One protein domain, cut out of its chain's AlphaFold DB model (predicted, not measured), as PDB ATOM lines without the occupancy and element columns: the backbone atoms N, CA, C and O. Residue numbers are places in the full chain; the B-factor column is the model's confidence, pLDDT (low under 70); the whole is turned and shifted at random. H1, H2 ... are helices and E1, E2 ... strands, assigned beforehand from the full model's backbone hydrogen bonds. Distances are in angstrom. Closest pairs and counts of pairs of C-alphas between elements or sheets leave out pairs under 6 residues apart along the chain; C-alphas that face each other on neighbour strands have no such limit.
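What this domain is: This is residues 142 to 190 of the 190 residues of an uncharacterized protein of Rugamonas sp. SG757 (UniProt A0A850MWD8). A twisted two-stranded hairpin, E1 and E2, has one short helix, H1, packed over one face, mostly over E1; the unnamed stretch 142 to 153 loops out past one end of the hairpin. Residues 185 to 186 pair antiparallel with 158 to 159 of E1. The 49 printed residues, under half in named elements, run E1, E2, H1: mixed class, antiparallel sheet E1 - E2. The whole is compact, radius of gyration of the C-alphas 10.5 A, yet a rod spanning 33 by 16 by 15 A.

Where its parts are: E1, residues 154 to 160, starts at C-alpha 154 (143.081, 152.680, 150.682) and is 18.4 A long. E2, residues 163 to 169, is 17.6 A. H1, residues 172 to 181, is 14.3 A, ending at C-alpha 181 (149.702, 134.731, 149.336).

How they stand to each other: E1 and E2 form an antiparallel hairpin at 147 degrees; N 156 and O 167 are 2.8 A apart, within hydrogen-bond range. The closest C-alphas of E1 and H1, Ile 158 and Ala 179, are 6.1 A apart. Those of E2 and H1, Ala 169 and Ala 175, are 5.5 A apart. In H1 every O i to N i+4 pair is within hydrogen-bond range.

The domain as a whole: The C-alphas farthest apart, Gly 149 and His 190, are 34.2 A apart. The printed part has no cut; both links are tight. Confidence is under 70 at residues 142 to 146 and 150.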
ATOM      1  N   PRO A 142     155.075 151.000 147.801       60.53
ATOM      2  CA  PRO A 142     154.436 150.133 146.827       60.53
ATOM      3  C   PRO A 142     153.308 150.926 146.176       60.53
ATOM      4  O   PRO A 142     152.571 151.574 146.934       60.53
ATOM      5  N   PRO A 143     153.188 150.939 144.831       53.00
ATOM      6  CA  PRO A 143     152.007 151.469 144.186       53.00
ATOM      7  C   PRO A 143     150.843 150.838 144.913       53.00
ATOM      8  O   PRO A 143     150.652 149.620 144.876       53.00
ATOM      9  N   GLY A 144     150.139 151.651 145.687       55.38
ATOM     10  CA  GLY A 144     148.912 151.183 146.253       55.38
ATOM     11  C   GLY A 144     148.053 150.842 145.059       55.38
ATOM     12  O   GLY A 144     147.885 151.718 144.214       55.38
ATOM     13  N   THR A 145     147.655 149.574 144.944       53.91
ATOM     14  CA  THR A 145     147.066 148.988 143.730       53.91
ATOM     15  C   THR A 145     146.216 150.027 143.000       53.91
ATOM     16  O   THR A 145     145.305 150.597 143.591       53.91
ATOM     17  N   THR A 146     146.561 150.377 141.756       60.94
ATOM     18  CA  THR A 146     145.715 151.276 140.965       60.94
ATOM     19  C   THR A 146     144.406 150.539 140.762       60.94
ATOM     20  O   THR A 146     144.367 149.508 140.090       60.94
ATOM     21  N   CYS A 147     143.353 150.998 141.426       70.31
ATOM     22  CA  CYS A 147     142.136 150.218 141.497       70.31
ATOM     23  C   CYS A 147     141.376 150.275 140.183       70.31
ATOM     24  O   CYS A 147     141.474 151.275 139.458       70.31
ATOM     25  N   PRO A 148     140.590 149.231 139.866       76.50
ATOM     26  CA  PRO A 148     139.661 149.287 138.749       76.50
ATOM     27  C   PRO A 148     138.863 150.598 138.778       76.50
ATOM     28  O   PRO A 148     138.326 150.985 139.815       76.50
ATOM     29  N   GLY A 149     138.835 151.315 137.652       77.25
ATOM     30  CA  GLY A 149     138.172 152.620 137.547       77.25
ATOM     31  C   GLY A 149     139.009 153.832 137.980       77.25
ATOM     32  O   GLY A 149     138.461 154.924 138.077       77.25
ATOM     33  N   GLY A 150     140.313 153.671 138.230       69.62
ATOM     34  CA  GLY A 150     141.204 154.783 138.590       69.62
ATOM     35  C   GLY A 150     141.041 155.260 140.034       69.62
ATOM     36  O   GLY A 150     141.493 156.351 140.377       69.62
ATOM     37  N   VAL A 151     140.391 154.459 140.882       73.06
ATOM     38  CA  VAL A 151     140.223 154.778 142.302       73.06
ATOM     39  C   VAL A 151     141.570 154.647 143.008       73.06
ATOM     40  O   VAL A 151     142.343 153.717 142.762       73.06
ATOM     41  N   GLN A 152     141.857 155.592 143.896       72.50
ATOM     42  CA  GLN A 152     143.036 155.522 144.742       72.50
ATOM     43  C   GLN A 152     142.853 154.422 145.794       72.50
ATOM     44  O   GLN A 152     141.850 154.390 146.514       72.50
ATOM     45  N   SER A 153     143.849 153.549 145.905       75.12
ATOM     46  CA  SER A 153     143.930 152.534 146.955       75.12
ATOM     47  C   SER A 153     143.828 153.131 148.361       75.12
ATOM     48  O   SER A 153     144.231 154.268 148.623       75.12
ATOM     49  N   GLN A 154     143.278 152.335 149.275       80.94
ATOM     50  CA  GLN A 154     143.081 152.680 150.682       80.94
ATOM     51  C   GLN A 154     143.949 151.781 151.574       80.94
ATOM     52  O   GLN A 154     144.302 150.677 151.157       80.94
ATOM     53  N   PRO A 155     144.328 152.228 152.784       82.81
ATOM     54  CA  PRO A 155     145.083 151.407 153.725       82.81
ATOM     55  C   PRO A 155     144.201 150.325 154.368       82.81
ATOM     56  O   PRO A 155     143.126 150.621 154.886       82.81
ATOM     57  N   TYR A 156     144.694 149.088 154.402       85.12
ATOM     58  CA  TYR A 156     144.035 147.933 155.013       85.12
ATOM     59  C   TYR A 156     144.986 147.175 155.950       85.12
ATOM     60  O   TYR A 156     146.154 146.982 155.603       85.12
ATOM     61  N   PRO A 157     144.507 146.717 157.121       89.69
ATOM     62  CA  PRO A 157     145.305 145.919 158.041       89.69
ATOM     63  C   PRO A 157     145.402 144.456 157.595       89.69
ATOM     64  O   PRO A 157     144.401 143.854 157.199       89.69
ATOM     65  N   ILE A 158     146.590 143.870 157.718       89.31
ATOM     66  CA  ILE A 158     146.844 142.436 157.528       89.31
ATOM     67  C   ILE A 158     147.798 141.901 158.605       89.31
ATOM     68  O   ILE A 158     148.621 142.640 159.149       89.31
ATOM     69  N   CYS A 159     147.725 140.597 158.856       93.25
ATOM     70  CA  CYS A 159     148.627 139.855 159.722       93.25
ATOM     71  C   CYS A 159     149.446 138.878 158.883       93.25
ATOM     72  O   CYS A 159     148.889 137.940 158.312       93.25
ATOM     73  N   VAL A 160     150.764 139.061 158.826       87.25
ATOM     74  CA  VAL A 160     151.685 138.171 158.099       87.25
ATOM     75  C   VAL A 160     152.845 137.818 159.022       87.25
ATOM     76  O   VAL A 160     153.498 138.705 159.565       87.25
ATOM     77  N   GLY A 161     153.084 136.521 159.242       86.94
ATOM     78  CA  GLY A 161     154.176 136.057 160.106       86.94
ATOM     79  C   GLY A 161     154.102 136.569 161.553       86.94
ATOM     80  O   GLY A 161     155.139 136.772 162.175       86.94
ATOM     81  N   GLY A 162     152.898 136.834 162.075       87.62
ATOM     82  CA  GLY A 162     152.696 137.390 163.420       87.62
ATOM     83  C   GLY A 162     152.914 138.904 163.536       87.62
ATOM     84  O   GLY A 162     152.850 139.443 164.639       87.62
ATOM     85  N   MET A 163     153.143 139.607 162.422       81.50
ATOM     86  CA  MET A 163     153.284 141.064 162.388       81.50
ATOM     87  C   MET A 163     152.034 141.739 161.823       81.50
ATOM     88  O   MET A 163     151.533 141.354 160.766       81.50
ATOM     89  N   ASN A 164     151.583 142.796 162.504       84.62
ATOM     90  CA  ASN A 164     150.552 143.704 162.004       84.62
ATOM     91  C   ASN A 164     151.149 144.641 160.953       84.62
ATOM     92  O   ASN A 164     152.041 145.432 161.264       84.62
ATOM     93  N   LEU A 165     150.632 144.587 159.729       77.12
ATOM     94  CA  LEU A 165     151.039 145.440 158.617       77.12
ATOM     95  C   LEU A 165     149.832 146.228 158.096       77.12
ATOM     96  O   LEU A 165     148.710 145.730 158.095       77.12
ATOM     97  N   ILE A 166     150.069 147.451 157.622       80.38
ATOM     98  CA  ILE A 166     149.079 148.238 156.878       80.38
ATOM     99  C   ILE A 166     149.529 148.288 155.422       80.38
ATOM    100  O   ILE A 166     150.601 148.818 155.128       80.38
ATOM    101  N   ILE A 167     148.713 147.749 154.519       72.81
ATOM    102  CA  ILE A 167     149.006 147.719 153.085       72.81
ATOM    103  C   ILE A 167     147.986 148.539 152.295       72.81
ATOM    104  O   ILE A 167     146.811 148.575 152.658       72.81
ATOM    105  N   PRO A 168     148.391 149.196 151.204       78.31
ATOM    106  CA  PRO A 168     147.437 149.807 150.298       78.31
ATOM    107  C   PRO A 168     146.779 148.745 149.395       78.31
ATOM    108  O   PRO A 168     147.470 147.998 148.703       78.31
ATOM    109  N   ALA A 169     145.446 148.693 149.375       79.88
ATOM    110  CA  ALA A 169     144.671 147.785 148.526       79.88
ATOM    111  C   ALA A 169     143.425 148.468 147.934       79.88
ATOM    112  O   ALA A 169     143.062 149.579 148.328       79.88
ATOM    113  N   CYS A 170     142.754 147.802 146.994       83.56
ATOM    114  CA  CYS A 170     141.536 148.318 146.358       83.56
ATOM    115  C   CYS A 170     140.246 147.921 147.052       83.56
ATOM    116  O   CYS A 170     139.224 148.592 146.919       83.56
ATOM    117  N   SER A 171     140.309 146.857 147.836       85.94
ATOM    118  CA  SER A 171     139.217 146.348 148.636       85.94
ATOM    119  C   SER A 171     139.780 145.521 149.788       85.94
ATOM    120  O   SER A 171     140.952 145.128 149.786       85.94
ATOM    121  N   THR A 172     138.925 145.198 150.753       90.75
ATOM    122  CA  THR A 172     139.239 144.212 151.793       90.75
ATOM    123  C   THR A 172     139.609 142.851 151.195       90.75
ATOM    124  O   THR A 172     140.506 142.187 151.706       90.75
ATOM    125  N   GLN A 173     138.972 142.458 150.085       86.38
ATOM    126  CA  GLN A 173     139.247 141.198 149.395       86.38
ATOM    127  C   GLN A 173     140.654 141.171 148.792       86.38
ATOM    128  O   GLN A 173     141.351 140.167 148.910       86.38
ATOM    129  N   ASP A 174     141.097 142.273 148.188       83.31
ATOM    130  CA  ASP A 174     142.443 142.365 147.614       83.31
ATOM    131  C   ASP A 174     143.517 142.308 148.704       83.31
ATOM    132  O   ASP A 174     144.516 141.601 148.559       83.31
ATOM    133  N   ALA A 175     143.280 142.986 149.832       85.25
ATOM    134  CA  ALA A 175     144.160 142.912 150.995       85.25
ATOM    135  C   ALA A 175     144.218 141.492 151.586       85.25
ATOM    136  O   ALA A 175     145.299 141.007 151.922       85.25
ATOM    137  N   ALA A 176     143.078 140.800 151.667       85.81
ATOM    138  CA  ALA A 176     143.008 139.411 152.118       85.81
ATOM    139  C   ALA A 176     143.754 138.460 151.173       85.81
ATOM    140  O   ALA A 176     144.542 137.636 151.630       85.81
ATOM    141  N   ASN A 177     143.568 138.608 149.858       80.44
ATOM    142  CA  ASN A 177     144.262 137.807 148.851       80.44
ATOM    143  C   ASN A 177     145.783 137.980 148.957       80.44
ATOM    144  O   ASN A 177     146.514 136.988 148.946       80.44
ATOM    145  N   TYR A 178     146.257 139.220 149.110       78.06
ATOM    146  CA  TYR A 178     147.673 139.503 149.335       78.06
ATOM    147  C   TYR A 178     148.179 138.844 150.623       78.06
ATOM    148  O   TYR A 178     149.187 138.143 150.592       78.06
ATOM    149  N   ALA A 179     147.466 139.002 151.744       82.62
ATOM    150  CA  ALA A 179     147.847 138.386 153.013       82.62
ATOM    151  C   ALA A 179     147.945 136.858 152.896       82.62
ATOM    152  O   ALA A 179     148.953 136.283 153.302       82.62
ATOM    153  N   HIS A 180     146.963 136.207 152.267       80.81
ATOM    154  CA  HIS A 180     146.961 134.759 152.051       80.81
ATOM    155  C   HIS A 180     148.128 134.282 151.180       80.81
ATOM    156  O   HIS A 180     148.732 133.256 151.489       80.81
ATOM    157  N   GLN A 181     148.508 135.034 150.140       70.44
ATOM    158  CA  GLN A 181     149.702 134.731 149.336       70.44
ATOM    159  C   GLN A 181     150.997 134.783 150.159       70.44
ATOM    160  O   GLN A 181     151.946 134.072 149.844       70.44
ATOM    161  N   GLN A 182     151.028 135.594 151.219       74.19
ATOM    162  CA  GLN A 182     152.149 135.684 152.157       74.19
ATOM    163  C   GLN A 182     152.012 134.727 153.361       74.19
ATOM    164  O   GLN A 182     152.766 134.846 154.326       74.19
ATOM    165  N   GLY A 183     151.052 133.792 153.348       84.88
ATOM    166  CA  GLY A 183     150.803 132.869 154.466       84.88
ATOM    167  C   GLY A 183     150.166 133.528 155.695       84.88
ATOM    168  O   GLY A 183     150.295 133.024 156.808       84.88
ATOM    169  N   GLY A 184     149.516 134.673 155.504       92.31
ATOM    170  CA  GLY A 184     148.850 135.467 156.529       92.31
ATOM    171  C   GLY A 184     147.332 135.546 156.365       92.31
ATOM    172  O   GLY A 184     146.729 134.832 155.562       92.31
ATOM    173  N   ASN A 185     146.718 136.449 157.133       95.00
ATOM    174  CA  ASN A 185     145.280 136.723 157.132       95.00
ATOM    175  C   ASN A 185     145.002 138.228 157.065       95.00
ATOM    176  O   ASN A 185     145.829 139.050 157.457       95.00
ATOM    177  N   TYR A 186     143.811 138.592 156.596       94.31
ATOM    178  CA  TYR A 186     143.309 139.958 156.727       94.31
ATOM    179  C   TYR A 186     143.041 140.312 158.198       94.31
ATOM    180  O   TYR A 186     142.562 139.472 158.958       94.31
ATOM    181  N   GLY A 187     143.276 141.570 158.575       92.50
ATOM    182  CA  GLY A 187     143.067 142.067 159.934       92.50
ATOM    183  C   GLY A 187     144.321 142.015 160.803       92.50
ATOM    184  O   GLY A 187     145.424 141.782 160.321       92.50
ATOM    185  N   ALA A 188     144.153 142.293 162.094       91.25
ATOM    186  CA  ALA A 188     145.250 142.237 163.051       91.25
ATOM    187  C   ALA A 188     145.608 140.784 163.411       91.25
ATOM    188  O   ALA A 188     144.780 139.881 163.308       91.25
ATOM    189  N   CYS A 189     146.837 140.563 163.859       91.50
ATOM    190  CA  CYS A 189     147.253 139.306 164.458       91.50
ATOM    191  C   CYS A 189     146.518 139.075 165.784       91.50
ATOM    192  O   CYS A 189     146.348 140.009 166.574       91.50
ATOM    193  N   HIS A 190     146.109 137.828 166.013       82.62
ATOM    194  CA  HIS A 190     145.436 137.342 167.216       82.62
ATOM    195  C   HIS A 190     146.196 136.156 167.801       82.62
ATOM    196  O   HIS A 190     146.771 135.385 166.997       82.62
TER     197      HIS A 190